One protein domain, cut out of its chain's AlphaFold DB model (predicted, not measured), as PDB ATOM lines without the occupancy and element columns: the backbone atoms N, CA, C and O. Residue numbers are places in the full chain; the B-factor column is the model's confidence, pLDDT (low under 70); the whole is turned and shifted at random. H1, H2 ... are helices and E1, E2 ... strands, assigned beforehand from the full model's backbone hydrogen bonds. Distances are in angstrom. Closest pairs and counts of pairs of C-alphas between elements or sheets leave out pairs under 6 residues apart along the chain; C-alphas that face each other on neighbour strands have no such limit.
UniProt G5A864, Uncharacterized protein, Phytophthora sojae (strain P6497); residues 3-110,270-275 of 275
ATOM      1  N   TRP A   3      42.390 -10.272 -43.750       86.31
ATOM      2  CA  TRP A   3      41.472  -9.168 -44.010       86.31
ATOM      3  C   TRP A   3      40.932  -8.687 -42.676       86.31
ATOM      4  O   TRP A   3      40.352  -9.464 -41.921       86.31
ATOM      5  N   HIS A   4      41.140  -7.417 -42.381       87.81
ATOM      6  CA  HIS A   4      40.609  -6.774 -41.195       87.81
ATOM      7  C   HIS A   4      39.812  -5.556 -41.613       87.81
ATOM      8  O   HIS A   4      39.963  -5.055 -42.728       87.81
ATOM      9  N   GLY A   5      38.946  -5.077 -40.737       91.56
ATOM     10  CA  GLY A   5      38.229  -3.862 -41.050       91.56
ATOM     11  C   GLY A   5      37.163  -3.504 -40.048       91.56
ATOM     12  O   GLY A   5      36.954  -4.175 -39.034       91.56
ATOM     13  N   ALA A   6      36.480  -2.417 -40.370       93.69
ATOM     14  CA  ALA A   6      35.350  -1.950 -39.606       93.69
ATOM     15  C   ALA A   6      34.200  -1.537 -40.518       93.69
ATOM     16  O   ALA A   6      34.398  -0.926 -41.568       93.69
ATOM     17  N   LEU A   7      32.985  -1.839 -40.075       94.12
ATOM     18  CA  LEU A   7      31.772  -1.242 -40.609       94.12
ATOM     19  C   LEU A   7      31.391  -0.070 -39.712       94.12
ATOM     20  O   LEU A   7      31.044  -0.268 -38.550       94.12
ATOM     21  N   VAL A   8      31.418   1.133 -40.269       94.62
ATOM     22  CA  VAL A   8      30.990   2.362 -39.605       94.62
ATOM     23  C   VAL A   8      29.568   2.681 -40.050       94.62
ATOM     24  O   VAL A   8      29.279   2.736 -41.246       94.62
ATOM     25  N   ARG A   9      28.675   2.882 -39.078       94.56
ATOM     26  CA  ARG A   9      27.256   3.190 -39.293       94.56
ATOM     27  C   ARG A   9      26.944   4.540 -38.665       94.56
ATOM     28  O   ARG A   9      27.085   4.685 -37.454       94.56
ATOM     29  N   TYR A  10      26.529   5.507 -39.469       94.25
ATOM     30  CA  TYR A  10      26.180   6.856 -39.021       94.25
ATOM     31  C   TYR A  10      24.900   7.325 -39.708       94.25
ATOM     32  O   TYR A  10      24.471   6.730 -40.688       94.25
ATOM     33  N   TRP A  11      24.263   8.367 -39.183       94.56
ATOM     34  CA  TRP A  11      23.021   8.899 -39.738       94.56
ATOM     35  C   TRP A  11      23.270  10.298 -40.277       94.56
ATOM     36  O   TRP A  11      23.878  11.118 -39.589       94.56
ATOM     37  N   MET A  12      22.799  10.554 -41.494       91.75
ATOM     38  CA  MET A  12      22.773  11.885 -42.097       91.75
ATOM     39  C   MET A  12      21.324  12.291 -42.329       91.75
ATOM     40  O   MET A  12      20.483  11.444 -42.620       91.75
ATOM     41  N   TYR A  13      21.031  13.576 -42.165       92.94
ATOM     42  CA  TYR A  13      19.723  14.108 -42.517       92.94
ATOM     43  C   TYR A  13      19.663  14.293 -44.032       92.94
ATOM     44  O   TYR A  13      20.546  14.935 -44.600       92.94
ATOM     45  N   ASP A  14      18.660  13.701 -44.666       93.06
ATOM     46  CA  ASP A  14      18.389  13.871 -46.087       93.06
ATOM     47  C   ASP A  14      17.311  14.948 -46.259       93.06
ATOM     48  O   ASP A  14      16.183  14.797 -45.788       93.06
ATOM     49  N   GLU A  15      17.680  16.066 -46.887       93.94
ATOM     50  CA  GLU A  15      16.795  17.225 -47.049       93.94
ATOM     51  C   GLU A  15      15.607  16.931 -47.972       93.94
ATOM     52  O   GLU A  15      14.529  17.488 -47.757       93.94
ATOM     53  N   ASP A  16      15.776  16.031 -48.946       94.56
ATOM     54  CA  ASP A  16      14.736  15.711 -49.926       94.56
ATOM     55  C   ASP A  16      13.632  14.839 -49.313       94.56
ATOM     56  O   ASP A  16      12.444  15.045 -49.573       94.56
ATOM     57  N   SER A  17      14.015  13.864 -48.485       92.12
ATOM     58  CA  SER A  17      13.062  12.996 -47.780       92.12
ATOM     59  C   SER A  17      12.590  13.572 -46.443       92.12
ATOM     60  O   SER A  17      11.521  13.197 -45.963       92.12
ATOM     61  N   GLY A  18      13.356  14.487 -45.842       94.56
ATOM     62  CA  GLY A  18      13.109  14.998 -44.495       94.56
ATOM     63  C   GLY A  18      13.367  13.966 -43.389       94.56
ATOM     64  O   GLY A  18      12.873  14.123 -42.270       94.56
ATOM     65  N   GLU A  19      14.110  12.895 -43.684       94.25
ATOM     66  CA  GLU A  19      14.360  11.782 -42.768       94.25
ATOM     67  C   GLU A  19      15.856  11.603 -42.458       94.25
ATOM     68  O   GLU A  19      16.747  12.000 -43.208       94.25
ATOM     69  N   ALA A  20      16.150  10.975 -41.315       93.44
ATOM     70  CA  ALA A  20      17.509  10.570 -40.971       93.44
ATOM     71  C   ALA A  20      17.841   9.228 -41.639       93.44
ATOM     72  O   ALA A  20      17.338   8.176 -41.234       93.44
ATOM     73  N   VAL A  21      18.735   9.252 -42.622       94.44
ATOM     74  CA  VAL A  21      19.138   8.080 -43.399       94.44
ATOM     75  C   VAL A  21      20.407   7.465 -42.815       94.44
ATOM     76  O   VAL A  21      21.418   8.137 -42.599       94.44
ATOM     77  N   GLU A  22      20.367   6.155 -42.567       94.12
ATOM     78  CA  GLU A  22      21.542   5.402 -42.138       94.12
ATOM     79  C   GLU A  22      22.530   5.232 -43.303       94.12
ATOM     80  O   GLU A  22      22.235   4.584 -44.307       94.12
ATOM     81  N   THR A  23      23.740   5.747 -43.127       94.56
ATOM     82  CA  THR A  23      24.874   5.561 -44.026       94.56
ATOM     83  C   THR A  23      25.846   4.532 -43.454       94.56
ATOM     84  O   THR A  23      26.175   4.537 -42.265       94.56
ATOM     85  N   LYS A  24      26.315   3.633 -44.323       94.44
ATOM     86  CA  LYS A  24      27.247   2.549 -43.994       94.44
ATOM     87  C   LYS A  24      28.539   2.730 -44.773       94.44
ATOM     88  O   LYS A  24      28.498   2.836 -45.996       94.44
ATOM     89  N   HIS A  25      29.670   2.702 -44.080       94.31
ATOM     90  CA  HIS A  25      30.990   2.793 -44.693       94.31
ATOM     91  C   HIS A  25      31.870   1.631 -44.231       94.31
ATOM     92  O   HIS A  25      31.975   1.373 -43.031       94.31
ATOM     93  N   TYR A  26      32.482   0.921 -45.179       94.69
ATOM     94  CA  TYR A  26      33.394  -0.188 -44.898       94.69
ATOM     95  C   TYR A  26      34.833   0.303 -45.008       94.69
ATOM     96  O   TYR A  26      35.229   0.841 -46.040       94.69
ATOM     97  N   PHE A  27      35.610   0.093 -43.952       94.69
ATOM     98  CA  PHE A  27      37.037   0.384 -43.918       94.69
ATOM     99  C   PHE A  27      37.799  -0.933 -43.914       94.69
ATOM    100  O   PHE A  27      37.812  -1.635 -42.904       94.69
ATOM    101  N   ASP A  28      38.417  -1.259 -45.046       93.12
ATOM    102  CA  ASP A  28      39.188  -2.484 -45.238       93.12
ATOM    103  C   ASP A  28      40.678  -2.238 -44.966       93.12
ATOM    104  O   ASP A  28      41.287  -1.312 -45.501       93.12
ATOM    105  N   GLN A  29      41.280  -3.094 -44.147       89.31
ATOM    106  CA  GLN A  29      42.691  -3.071 -43.780       89.31
ATOM    107  C   GLN A  29      43.293  -4.448 -44.080       89.31
ATOM    108  O   GLN A  29      42.983  -5.448 -43.432       89.31
ATOM    109  N   ILE A  30      44.153  -4.512 -45.097       86.50
ATOM    110  CA  ILE A  30      44.814  -5.753 -45.514       86.50
ATOM    111  C   ILE A  30      46.169  -5.835 -44.820       86.50
ATOM    112  O   ILE A  30      47.055  -5.023 -45.086       86.50
ATOM    113  N   CYS A  31      46.346  -6.839 -43.964       82.69
ATOM    114  CA  CYS A  31      47.608  -7.061 -43.269       82.69
ATOM    115  C   CYS A  31      48.384  -8.223 -43.904       82.69
ATOM    116  O   CYS A  31      47.840  -9.283 -44.248       82.69
ATOM    117  N   ASN A  32      49.686  -8.011 -44.094       79.81
ATOM    118  CA  ASN A  32      50.606  -9.038 -44.569       79.81
ATOM    119  C   ASN A  32      51.309  -9.685 -43.370       79.81
ATOM    120  O   ASN A  32      51.932  -8.977 -42.587       79.81
ATOM    121  N   GLY A  33      51.226 -11.009 -43.231       73.88
ATOM    122  CA  GLY A  33      51.781 -11.731 -42.084       73.88
ATOM    123  C   GLY A  33      50.813 -12.741 -41.469       73.88
ATOM    124  O   GLY A  33      49.863 -13.173 -42.132       73.88
ATOM    125  N   ASP A  34      51.123 -13.141 -40.232       59.81
ATOM    126  CA  ASP A  34      50.370 -14.115 -39.435       59.81
ATOM    127  C   ASP A  34      48.940 -13.617 -39.147       59.81
ATOM    128  O   ASP A  34      48.695 -12.425 -38.985       59.81
ATOM    129  N   ASN A  35      47.994 -14.552 -39.078       64.06
ATOM    130  CA  ASN A  35      46.582 -14.295 -38.772       64.06
ATOM    131  C   ASN A  35      46.355 -13.998 -37.278       64.06
ATOM    132  O   ASN A  35      45.224 -13.729 -36.868       64.06
ATOM    133  N   LYS A  36      47.399 -14.107 -36.447       69.19
ATOM    134  CA  LYS A  36      47.320 -13.802 -35.022       69.19
ATOM    135  C   LYS A  36      47.339 -12.300 -34.807       69.19
ATOM    136  O   LYS A  36      48.374 -11.654 -34.902       69.19
ATOM    137  N   GLN A  37      46.178 -11.782 -34.452       69.06
ATOM    138  CA  GLN A  37      46.077 -10.467 -33.856       69.06
ATOM    139  C   GLN A  37      46.287 -10.578 -32.354       69.06
ATOM    140  O   GLN A  37      45.547 -11.288 -31.666       69.06
ATOM    141  N   ASP A  38      47.284  -9.866 -31.855       87.06
ATOM    142  CA  ASP A  38      47.348  -9.513 -30.450       87.06
ATOM    143  C   ASP A  38      46.570  -8.212 -30.193       87.06
ATOM    144  O   ASP A  38      46.053  -7.546 -31.097       87.06
ATOM    145  N   LYS A  39      46.428  -7.880 -28.913       89.75
ATOM    146  CA  LYS A  39      45.703  -6.690 -28.449       89.75
ATOM    147  C   LYS A  39      46.371  -5.392 -28.935       89.75
ATOM    148  O   LYS A  39      45.682  -4.394 -29.148       89.75
ATOM    149  N   GLU A  40      47.688  -5.406 -29.132       91.12
ATOM    150  CA  GLU A  40      48.480  -4.300 -29.666       91.12
ATOM    151  C   GLU A  40      48.149  -4.043 -31.140       91.12
ATOM    152  O   GLU A  40      47.848  -2.904 -31.508       91.12
ATOM    153  N   ALA A  41      48.109  -5.095 -31.964       90.31
ATOM    154  CA  ALA A  41      47.685  -5.003 -33.354       90.31
ATOM    155  C   ALA A  41      46.256  -4.457 -33.457       90.31
ATOM    156  O   ALA A  41      46.004  -3.557 -34.255       90.31
ATOM    157  N   THR A  42      45.327  -4.917 -32.611       91.31
ATOM    158  CA  THR A  42      43.958  -4.382 -32.598       91.31
ATOM    159  C   THR A  42      43.917  -2.879 -32.299       91.31
ATOM    160  O   THR A  42      43.187  -2.150 -32.972       91.31
ATOM    161  N   ALA A  43      44.714  -2.388 -31.345       94.38
ATOM    162  CA  ALA A  43      44.788  -0.954 -31.057       94.38
ATOM    163  C   ALA A  43      45.333  -0.150 -32.253       94.38
ATOM    164  O   ALA A  43      44.792   0.909 -32.571       94.38
ATOM    165  N   ALA A  44      46.335  -0.679 -32.961       93.88
ATOM    166  CA  ALA A  44      46.872  -0.052 -34.169       93.88
ATOM    167  C   ALA A  44      45.847  -0.012 -35.322       93.88
ATOM    168  O   ALA A  44      45.730   1.000 -36.013       93.88
ATOM    169  N   LEU A  45      45.057  -1.079 -35.510       93.50
ATOM    170  CA  LEU A  45      43.978  -1.112 -36.511       93.50
ATOM    171  C   LEU A  45      42.879  -0.085 -36.188       93.50
ATOM    172  O   LEU A  45      42.358   0.574 -37.092       93.50
ATOM    173  N   VAL A  46      42.558   0.089 -34.899       95.75
ATOM    174  CA  VAL A  46      41.650   1.147 -34.434       95.75
ATOM    175  C   VAL A  46      42.218   2.529 -34.734       95.75
ATOM    176  O   VAL A  46      41.501   3.370 -35.267       95.75
ATOM    177  N   GLU A  47      43.488   2.782 -34.434       96.88
ATOM    178  CA  GLU A  47      44.117   4.066 -34.746       96.88
ATOM    179  C   GLU A  47      44.076   4.374 -36.253       96.88
ATOM    180  O   GLU A  47      43.646   5.457 -36.659       96.88
ATOM    181  N   ALA A  48      44.428   3.399 -37.094       95.88
ATOM    182  CA  ALA A  48      44.344   3.532 -38.548       95.88
ATOM    183  C   ALA A  48      42.908   3.821 -39.031       95.88
ATOM    184  O   ALA A  48      42.695   4.581 -39.984       95.88
ATOM    185  N   LEU A  49      41.909   3.248 -38.354       96.31
ATOM    186  CA  LEU A  49      40.500   3.525 -38.610       96.31
ATOM    187  C   LEU A  49      40.119   4.956 -38.220       96.31
ATOM    188  O   LEU A  49      39.460   5.623 -39.012       96.31
ATOM    189  N   LEU A  50      40.550   5.453 -37.058       97.00
ATOM    190  CA  LEU A  50      40.284   6.833 -36.631       97.00
ATOM    191  C   LEU A  50      40.897   7.857 -37.595       97.00
ATOM    192  O   LEU A  50      40.247   8.841 -37.946       97.00
ATOM    193  N   LEU A  51      42.107   7.593 -38.096       97.00
ATOM    194  CA  LEU A  51      42.736   8.415 -39.133       97.00
ATOM    195  C   LEU A  51      41.910   8.438 -40.428       97.00
ATOM    196  O   LEU A  51      41.707   9.502 -41.018       97.00
ATOM    197  N   SER A  52      41.402   7.279 -40.852       96.94
ATOM    198  CA  SER A  52      40.550   7.169 -42.044       96.94
ATOM    199  C   SER A  52      39.207   7.876 -41.847       96.94
ATOM    200  O   SER A  52      38.773   8.634 -42.711       96.94
ATOM    201  N   LEU A  53      38.587   7.715 -40.675       96.38
ATOM    202  CA  LEU A  53      37.351   8.400 -40.300       96.38
ATOM    203  C   LEU A  53      37.497   9.918 -40.333       96.38
ATOM    204  O   LEU A  53      36.588  10.608 -40.786       96.38
ATOM    205  N   ARG A  54      38.642  10.447 -39.897       95.94
ATOM    206  CA  ARG A  54      38.877  11.894 -39.877       95.94
ATOM    207  C   ARG A  54      38.949  12.474 -41.281       95.94
ATOM    208  O   ARG A  54      38.547  13.614 -41.491       95.94
ATOM    209  N   ARG A  55      39.458  11.691 -42.232       96.50
ATOM    210  CA  ARG A  55      39.518  12.064 -43.645       96.50
ATOM    211  C   ARG A  55      38.150  11.940 -44.316       96.50
ATOM    212  O   ARG A  55      37.741  12.859 -45.017       96.50
ATOM    213  N   ASP A  56      37.462  10.822 -44.093       95.88
ATOM    214  CA  ASP A  56      36.318  10.421 -44.920       95.88
ATOM    215  C   ASP A  56      34.967  10.851 -44.323       95.88
ATOM    216  O   ASP A  56      34.002  11.067 -45.056       95.88
ATOM    217  N   VAL A  57      34.884  11.010 -42.997       93.56
ATOM    218  CA  VAL A  57      33.648  11.343 -42.266       93.56
ATOM    219  C   VAL A  57      33.916  12.365 -41.134       93.56
ATOM    220  O   VAL A  57      33.583  12.117 -39.972       93.56
ATOM    221  N   PRO A  58      34.497  13.547 -41.431       94.38
ATOM    222  CA  PRO A  58      34.987  14.491 -40.412       94.38
ATOM    223  C   PRO A  58      33.903  15.094 -39.502       94.38
ATOM    224  O   PRO A  58      34.221  15.658 -38.461       94.38
ATOM    225  N   HIS A  59      32.626  15.010 -39.884       92.12
ATOM    226  CA  HIS A  59      31.506  15.542 -39.103       92.12
ATOM    227  C   HIS A  59      31.111  14.644 -37.917       92.12
ATOM    228  O   HIS A  59      30.419  15.094 -37.003       92.12
ATOM    229  N   VAL A  60      31.535  13.376 -37.910       93.38
ATOM    230  CA  VAL A  60      31.306  12.460 -36.787       93.38
ATOM    231  C   VAL A  60      32.348  12.738 -35.708       93.38
ATOM    232  O   VAL A  60      33.538  12.612 -35.951       93.38
ATOM    233  N   THR A  61      31.904  13.074 -34.498       95.00
ATOM    234  CA  THR A  61      32.795  13.372 -33.356       95.00
ATOM    235  C   THR A  61      32.601  12.428 -32.174       95.00
ATOM    236  O   THR A  61      33.411  12.407 -31.252       95.00
ATOM    237  N   ARG A  62      31.530  11.627 -32.176       96.38
ATOM    238  CA  ARG A  62      31.171  10.710 -31.088       96.38
ATOM    239  C   ARG A  62      31.151   9.281 -31.588       96.38
ATOM    240  O   ARG A  62      30.451   8.979 -32.550       96.38
ATOM    241  N   LEU A  63      31.868   8.404 -30.894       96.25
ATOM    242  CA  LEU A  63      32.033   7.013 -31.299       96.25
ATOM    243  C   LEU A  63      31.469   6.067 -30.245       96.25
ATOM    244  O   LEU A  63      31.648   6.263 -29.045       96.25
ATOM    245  N   THR A  64      30.811   5.006 -30.693       95.69
ATOM    246  CA  THR A  64      30.636   3.793 -29.893       95.69
ATOM    247  C   THR A  64      31.320   2.651 -30.623       95.69
ATOM    248  O   THR A  64      31.141   2.456 -31.823       95.69
ATOM    249  N   PHE A  65      32.160   1.933 -29.898       94.19
ATOM    250  CA  PHE A  65      32.877   0.789 -30.425       94.19
ATOM    251  C   PHE A  65      32.045  -0.452 -30.190       94.19
ATOM    252  O   PHE A  65      31.479  -0.623 -29.106       94.19
ATOM    253  N   GLN A  66      32.023  -1.329 -31.182       91.75
ATOM    254  CA  GLN A  66      31.444  -2.638 -31.035       91.75
ATOM    255  C   GLN A  66      32.356  -3.732 -31.584       91.75
ATOM    256  O   GLN A  66      32.754  -3.740 -32.743       91.75
ATOM    257  N   SER A  67      32.655  -4.714 -30.753       89.81
ATOM    258  CA  SER A  67      33.378  -5.904 -31.188       89.81
ATOM    259  C   SER A  67      32.556  -7.152 -30.913       89.81
ATOM    260  O   SER A  67      31.533  -7.119 -30.220       89.81
ATOM    261  N   ASP A  68      32.999  -8.279 -31.450       85.69
ATOM    262  CA  ASP A  68      32.594  -9.560 -30.896       85.69
ATOM    263  C   ASP A  68      33.305  -9.825 -29.564       85.69
ATOM    264  O   ASP A  68      34.123  -9.033 -29.079       85.69
ATOM    265  N   ASN A  69      32.960 -10.959 -28.968       84.94
ATOM    266  CA  ASN A  69      33.515 -11.418 -27.708       84.94
ATOM    267  C   ASN A  69      34.829 -12.208 -27.881       84.94
ATOM    268  O   ASN A  69      35.102 -13.137 -27.123       84.94
ATOM    269  N   ALA A  70      35.629 -11.904 -28.910       84.69
ATOM    270  CA  ALA A  70      36.937 -12.532 -29.059       84.69
ATOM    271  C   ALA A  70      37.953 -11.922 -28.070       84.69
ATOM    272  O   ALA A  70      37.871 -10.752 -27.684       84.69
ATOM    273  N   SER A  71      38.914 -12.731 -27.616       85.88
ATOM    274  CA  SER A  71      39.834 -12.378 -26.518       85.88
ATOM    275  C   SER A  71      40.769 -11.204 -26.838       85.88
ATOM    276  O   SER A  71      41.186 -10.465 -25.944       85.88
ATOM    277  N   ASN A  72      41.060 -10.991 -28.120       85.50
ATOM    278  CA  ASN A  72      41.780  -9.831 -28.646       85.50
ATOM    279  C   ASN A  72      41.018  -8.511 -28.445       85.50
ATOM    280  O   ASN A  72      41.658  -7.468 -28.353       85.50
ATOM    281  N   TYR A  73      39.694  -8.550 -28.292       88.44
ATOM    282  CA  TYR A  73      38.847  -7.393 -27.989       88.44
ATOM    283  C   TYR A  73      38.473  -7.303 -26.505       88.44
ATOM    284  O   TYR A  73      38.356  -6.222 -25.925       88.44
ATOM    285  N   GLN A  74      38.305  -8.456 -25.861       88.19
ATOM    286  CA  GLN A  74      37.896  -8.558 -24.465       88.19
ATOM    287  C   GLN A  74      39.097  -8.446 -23.510       88.19
ATOM    288  O   GLN A  74      39.410  -9.362 -22.749       88.19
ATOM    289  N   ASN A  75      39.797  -7.313 -23.539       91.12
ATOM    290  CA  ASN A  75      40.907  -7.051 -22.626       91.12
ATOM    291  C   ASN A  75      40.901  -5.613 -22.094       91.12
ATOM    292  O   ASN A  75      40.445  -4.675 -22.746       91.12
ATOM    293  N   ALA A  76      41.452  -5.445 -20.889       93.56
ATOM    294  CA  ALA A  76      41.545  -4.145 -20.228       93.56
ATOM    295  C   ALA A  76      42.416  -3.146 -21.005       93.56
ATOM    296  O   ALA A  76      42.188  -1.943 -20.918       93.56
ATOM    297  N   TYR A  77      43.388  -3.639 -21.781       94.06
ATOM    298  CA  TYR A  77      44.269  -2.794 -22.580       94.06
ATOM    299  C   TYR A  77      43.475  -1.983 -23.609       94.06
ATOM    300  O   TYR A  77      43.563  -0.759 -23.600       94.06
ATOM    301  N   LEU A  78      42.613  -2.613 -24.411       93.44
ATOM    302  CA  LEU A  78      41.749  -1.881 -25.342       93.44
ATOM    303  C   LEU A  78      40.755  -0.969 -24.623       93.44
ATOM    304  O   LEU A  78      40.568   0.166 -25.049       93.44
ATOM    305  N   GLY A  79      40.174  -1.414 -23.505       93.25
ATOM    306  CA  GLY A  79      39.281  -0.570 -22.704       93.25
ATOM    307  C   GLY A  79      39.919   0.759 -22.270       93.25
ATOM    308  O   GLY A  79      39.237   1.780 -22.252       93.25
ATOM    309  N   LEU A  80      41.225   0.756 -21.978       95.19
ATOM    310  CA  LEU A  80      41.999   1.956 -21.640       95.19
ATOM    311  C   LEU A  80      42.483   2.727 -22.874       95.19
ATOM    312  O   LEU A  80      42.505   3.956 -22.856       95.19
ATOM    313  N   MET A  81      42.862   2.025 -23.943       96.50
ATOM    314  CA  MET A  81      43.406   2.650 -25.149       96.50
ATOM    315  C   MET A  81      42.346   3.370 -25.980       96.50
ATOM    316  O   MET A  81      42.650   4.415 -26.545       96.50
ATOM    317  N   LEU A  82      41.113   2.861 -26.056       96.00
ATOM    318  CA  LEU A  82      40.076   3.450 -26.909       96.00
ATOM    319  C   LEU A  82      39.786   4.929 -26.577       96.00
ATOM    320  O   LEU A  82      39.812   5.734 -27.507       96.00
ATOM    321  N   PRO A  83      39.572   5.337 -25.308       96.38
ATOM    322  CA  PRO A  83      39.398   6.752 -24.974       96.38
ATOM    323  C   PRO A  83      40.627   7.610 -25.290       96.38
ATOM    324  O   PRO A  83      40.468   8.726 -25.773       96.38
ATOM    325  N   ILE A  84      41.841   7.088 -25.061       97.31
ATOM    326  CA  ILE A  84      43.098   7.804 -25.339       97.31
ATOM    327  C   ILE A  84      43.251   8.043 -26.843       97.31
ATOM    328  O   ILE A  84      43.492   9.170 -27.268       97.31
ATOM    329  N   LEU A  85      43.075   6.994 -27.652       97.31
ATOM    330  CA  LEU A  85      43.114   7.087 -29.110       97.31
ATOM    331  C   LEU A  85      42.022   8.027 -29.624       97.31
ATOM    332  O   LEU A  85      42.284   8.849 -30.495       97.31
ATOM    333  N   GLY A  86      40.816   7.943 -29.060       96.75
ATOM    334  CA  GLY A  86      39.741   8.878 -29.365       96.75
ATOM    335  C   GLY A  86      40.178  10.324 -29.163       96.75
ATOM    336  O   GLY A  86      40.166  11.093 -30.121       96.75
ATOM    337  N   GLU A  87      40.640  10.668 -27.961       97.00
ATOM    338  CA  GLU A  87      41.047  12.032 -27.606       97.00
ATOM    339  C   GLU A  87      42.169  12.558 -28.515       97.00
ATOM    340  O   GLU A  87      42.051  13.646 -29.077       97.00
ATOM    341  N   VAL A  88      43.220  11.759 -28.740       97.75
ATOM    342  CA  VAL A  88      44.358  12.123 -29.609       97.75
ATOM    343  C   VAL A  88      43.906  12.436 -31.039       97.75
ATOM    344  O   VAL A  88      44.457  13.333 -31.686       97.75
ATOM    345  N   HIS A  89      42.887  11.731 -31.533       96.62
ATOM    346  CA  HIS A  89      42.380  11.891 -32.897       96.62
ATOM    347  C   HIS A  89      41.161  12.823 -33.006       96.62
ATOM    348  O   HIS A  89      40.692  13.063 -34.120       96.62
ATOM    349  N   GLY A  90      40.702  13.417 -31.896       95.62
ATOM    350  CA  GLY A  90      39.594  14.382 -31.861       95.62
ATOM    351  C   GLY A  90      38.195  13.760 -31.771       95.62
ATOM    352  O   GLY A  90      37.222  14.363 -32.226       95.62
ATOM    353  N   TYR A  91      38.081  12.562 -31.200       96.94
ATOM    354  CA  TYR A  91      36.838  11.815 -31.023       96.94
ATOM    355  C   TYR A  91      36.506  11.582 -29.552       96.94
ATOM    356  O   TYR A  91      37.349  11.190 -28.751       96.94
ATOM    357  N   TYR A  92      35.223  11.681 -29.219       96.69
ATOM    358  CA  TYR A  92      34.712  11.318 -27.906       96.69
ATOM    359  C   TYR A  92      34.154   9.888 -27.915       96.69
ATOM    360  O   TYR A  92      33.107   9.609 -28.513       96.69
ATOM    361  N   VAL A  93      34.858   8.963 -27.256       95.88
ATOM    362  CA  VAL A  93      34.451   7.553 -27.155       95.88
ATOM    363  C   VAL A  93      33.399   7.388 -26.061       95.88
ATOM    364  O   VAL A  93      33.698   7.411 -24.872       95.88
ATOM    365  N   MET A  94      32.147   7.204 -26.474       95.31
ATOM    366  CA  MET A  94      30.984   7.119 -25.588       95.31
ATOM    367  C   MET A  94      30.889   5.780 -24.860       95.31
ATOM    368  O   MET A  94      30.448   5.712 -23.714       95.31
ATOM    369  N   ARG A  95      31.177   4.692 -25.579       94.19
ATOM    370  CA  ARG A  95      30.925   3.331 -25.113       94.19
ATOM    371  C   ARG A  95      31.763   2.339 -25.908       94.19
ATOM    372  O   ARG A  95      32.030   2.550 -27.091       94.19
ATOM    373  N   TYR A  96      32.108   1.239 -25.256       93.81
ATOM    374  CA  TYR A  96      32.644   0.048 -25.891       93.81
ATOM    375  C   TYR A  96      31.748  -1.143 -25.541       93.81
ATOM    376  O   TYR A  96      31.496  -1.397 -24.364       93.81
ATOM    377  N   VAL A  97      31.190  -1.796 -26.559       91.56
ATOM    378  CA  VAL A  97      30.225  -2.889 -26.426       91.56
ATOM    379  C   VAL A  97      30.806  -4.162 -27.017       91.56
ATOM    380  O   VAL A  97      31.261  -4.181 -28.158       91.56
ATOM    381  N   HIS A  98      30.712  -5.249 -26.265       88.81
ATOM    382  CA  HIS A  98      31.008  -6.588 -26.752       88.81
ATOM    383  C   HIS A  98      29.682  -7.271 -27.071       88.81
ATOM    384  O   HIS A  98      28.861  -7.487 -26.181       88.81
ATOM    385  N   SER A  99      29.440  -7.567 -28.346       83.88
ATOM    386  CA  SER A  99      28.347  -8.470 -28.716       83.88
ATOM    387  C   SER A  99      28.750  -9.914 -28.485       83.88
ATOM    388  O   SER A  99      29.890 -10.294 -28.765       83.88
ATOM    389  N   ASP A 100      27.779 -10.729 -28.074       76.94
ATOM    390  CA  ASP A 100      27.924 -12.176 -28.105       76.94
ATOM    391  C   ASP A 100      28.339 -12.659 -29.493       76.94
ATOM    392  O   ASP A 100      28.015 -12.068 -30.535       76.94
ATOM    393  N   THR A 101      29.088 -13.756 -29.486       64.69
ATOM    394  CA  THR A 101      29.631 -14.383 -30.682       64.69
ATOM    395  C   THR A 101      28.519 -14.540 -31.726       64.69
ATOM    396  O   THR A 101      27.512 -15.196 -31.474       64.69
ATOM    397  N   GLN A 102      28.731 -13.949 -32.910       61.22
ATOM    398  CA  GLN A 102      27.854 -13.941 -34.101       61.22
ATOM    399  C   GLN A 102      26.760 -12.861 -34.205       61.22
ATOM    400  O   GLN A 102      26.239 -12.671 -35.304       61.22
ATOM    401  N   ASP A 103      26.441 -12.094 -33.159       59.25
ATOM    402  CA  ASP A 103      25.265 -11.201 -33.212       59.25
ATOM    403  C   ASP A 103      25.525  -9.830 -33.877       59.25
ATOM    404  O   ASP A 103      24.591  -9.148 -34.306       59.25
ATOM    405  N   GLY A 104      26.799  -9.442 -34.022       55.69
ATOM    406  CA  GLY A 104      27.225  -8.161 -34.608       55.69
ATOM    407  C   GLY A 104      28.048  -8.240 -35.897       55.69
ATOM    408  O   GLY A 104      28.331  -7.197 -36.489       55.69
ATOM    409  N   LYS A 105      28.424  -9.444 -36.355       65.12
ATOM    410  CA  LYS A 105      29.377  -9.626 -37.467       65.12
ATOM    411  C   LYS A 105      28.765  -9.821 -38.851       65.12
ATOM    412  O   LYS A 105      29.476  -9.722 -39.844       65.12
ATOM    413  N   SER A 106      27.460 -10.063 -38.953       72.06
ATOM    414  CA  SER A 106      26.865 -10.584 -40.193       72.06
ATOM    415  C   SER A 106      27.128  -9.730 -41.439       72.06
ATOM    416  O   SER A 106      27.379 -10.282 -42.507       72.06
ATOM    417  N   MET A 107      27.111  -8.398 -41.325       87.56
ATOM    418  CA  MET A 107      27.362  -7.514 -42.471       87.56
ATOM    419  C   MET A 107      28.843  -7.435 -42.846       87.56
ATOM    420  O   MET A 107      29.167  -7.449 -44.031       87.56
ATOM    421  N   LEU A 108      29.734  -7.374 -41.856       87.38
ATOM    422  CA  LEU A 108      31.166  -7.252 -42.108       87.38
ATOM    423  C   LEU A 108      31.755  -8.581 -42.604       87.38
ATOM    424  O   LEU A 108      32.487  -8.590 -43.590       87.38
ATOM    425  N   ASP A 109      31.317  -9.709 -42.042       85.75
ATOM    426  CA  ASP A 109      31.667 -11.043 -42.538       85.75
ATOM    427  C   ASP A 109      31.153 -11.258 -43.970       85.75
ATOM    428  O   ASP A 109      31.865 -11.798 -44.816       85.75
ATOM    429  N   ALA A 110      29.927 -10.813 -44.281       89.56
ATOM    430  CA  ALA A 110      29.380 -10.900 -45.637       89.56
ATOM    431  C   ALA A 110      30.156 -10.026 -46.635       89.56
ATOM    432  O   ALA A 110      30.377 -10.446 -47.781       89.56
ATOM    433  N   TRP A 270      27.101   1.584 -33.997       30.08
ATOM    434  CA  TRP A 270      27.632   0.236 -34.201       30.08
ATOM    435  C   TRP A 270      28.833   0.350 -35.119       30.08
ATOM    436  O   TRP A 270      28.688   0.321 -36.341       30.08
ATOM    437  N   MET A 271      30.008   0.494 -34.527       39.03
ATOM    438  CA  MET A 271      31.231   0.237 -35.257       39.03
ATOM    439  C   MET A 271      31.609  -1.217 -35.045       39.03
ATOM    440  O   MET A 271      32.237  -1.508 -34.039       39.03
ATOM    441  N   THR A 272      31.204  -2.116 -35.943       39.16
ATOM    442  CA  THR A 272      31.657  -3.511 -35.886       39.16
ATOM    443  C   THR A 272      33.088  -3.545 -36.383       39.16
ATOM    444  O   THR A 272      33.308  -3.338 -37.573       39.16
ATOM    445  N   ILE A 273      34.041  -3.823 -35.501       41.12
ATOM    446  CA  ILE A 273      35.373  -4.268 -35.909       41.12
ATOM    447  C   ILE A 273      35.284  -5.789 -36.040       41.12
ATOM    448  O   ILE A 273      34.933  -6.475 -35.078       41.12
ATOM    449  N   ALA A 274      35.520  -6.313 -37.239       33.34
ATOM    450  CA  ALA A 274      35.619  -7.750 -37.467       33.34
ATOM    451  C   ALA A 274      36.879  -8.065 -38.259       33.34
ATOM    452  O   ALA A 274      37.453  -7.234 -38.968       33.34
ATOM    453  N   THR A 275      37.310  -9.298 -38.059       35.72
ATOM    454  CA  THR A 275      38.599  -9.866 -38.437       35.72
ATOM    455  C   THR A 275      38.378 -11.306 -38.813       35.72
ATOM    456  O   THR A 275      37.587 -11.951 -38.077       35.72
TER     457      THR A 275
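What this domain is: This is residues 3 to 110 and 270 to 275 of the 275 residues of an uncharacterized protein of Phytophthora sojae (strain P6497) (UniProt G5A864). One strongly twisted sheet of five strands has two helices, H1 and H2, side by side over one face and the short H3 over the other; its long hairpin, E1 and E2, makes the longest axis. The printed part has 114 residues, with three named helices and five named strands in the order E1 E2 H1 E3 H2 E4 H3 E5. The sheet is mixed, ordered E2 E1 E5 E3 E4, and the class is mixed, helices and strands. The whole is compact, with a radius of gyration of the C-alphas of 14.3 A, and spans 47 by 32 by 27 A.

How they stand to each other: Start at the antiparallel hairpin of E1, residues 3 to 14, and E2, residues 19 to 31: N 8 and O 25 are within hydrogen-bond range at 2.8 A. Next to E1 find antiparallel E5, residues 271 to 274, N 7 to O 272 2.9 A; then E3, residues 62 to 68, parallel to E5, N 66 to O 271 2.9 A; then E4, residues 92 to 99, parallel to E3, N 65 to O 95 2.9 A. H1, residues 39 to 56, is on the sheet at a height of 7.2 A; its closest C-alphas to E2 are Leu 49 and Phe 27, 7.1 A. H2, residues 76 to 89, lies over E4 on the same face, closest C-alphas Pro 83 and Val 93, 5.5 A. H1 and H2 touch, closest C-alphas Glu 47 and Leu 85, 6.5 A, at a shallow tilt of 25 degrees, the same way. H3, residues 106 to 110, is on the opposite face, closest C-alphas to E1 Leu 108 and Leu 7, 6.2 A. E3, H2, E4 form a strand-helix-strand unit, parallel neighbour strands with a helix between; E2, H1, E3 form a split one, with E1 and E5 between its strands; both crossovers are right-handed. Each O i to N i+4 pair is within hydrogen-bond range in H1 and H3, and 8 of 10 in H2.

Where its parts are: Find C-alpha 3 at (41.472, -9.168, -44.010); from there E1 runs 32.7 A, and E2 38.2 A. H1 measures 25.5 A, E3 20.3 A, H2 20.5 A, E4 20.8 A and H3 6.0 A. E5 runs 9.4 A to C-alpha 274 at (35.619, -7.750, -37.467).

The domain as a whole: The C-alphas farthest apart, Asp 16 and Asp 34, are 47.6 A apart. Residues 111 to 269 are not printed; C-alphas 110 and 270 are 16.1 A apart across this cut. Of the links printed whole, none is long. Look for pLDDT under 70 at residues 34 to 37, 101 to 105 and 270 to 275.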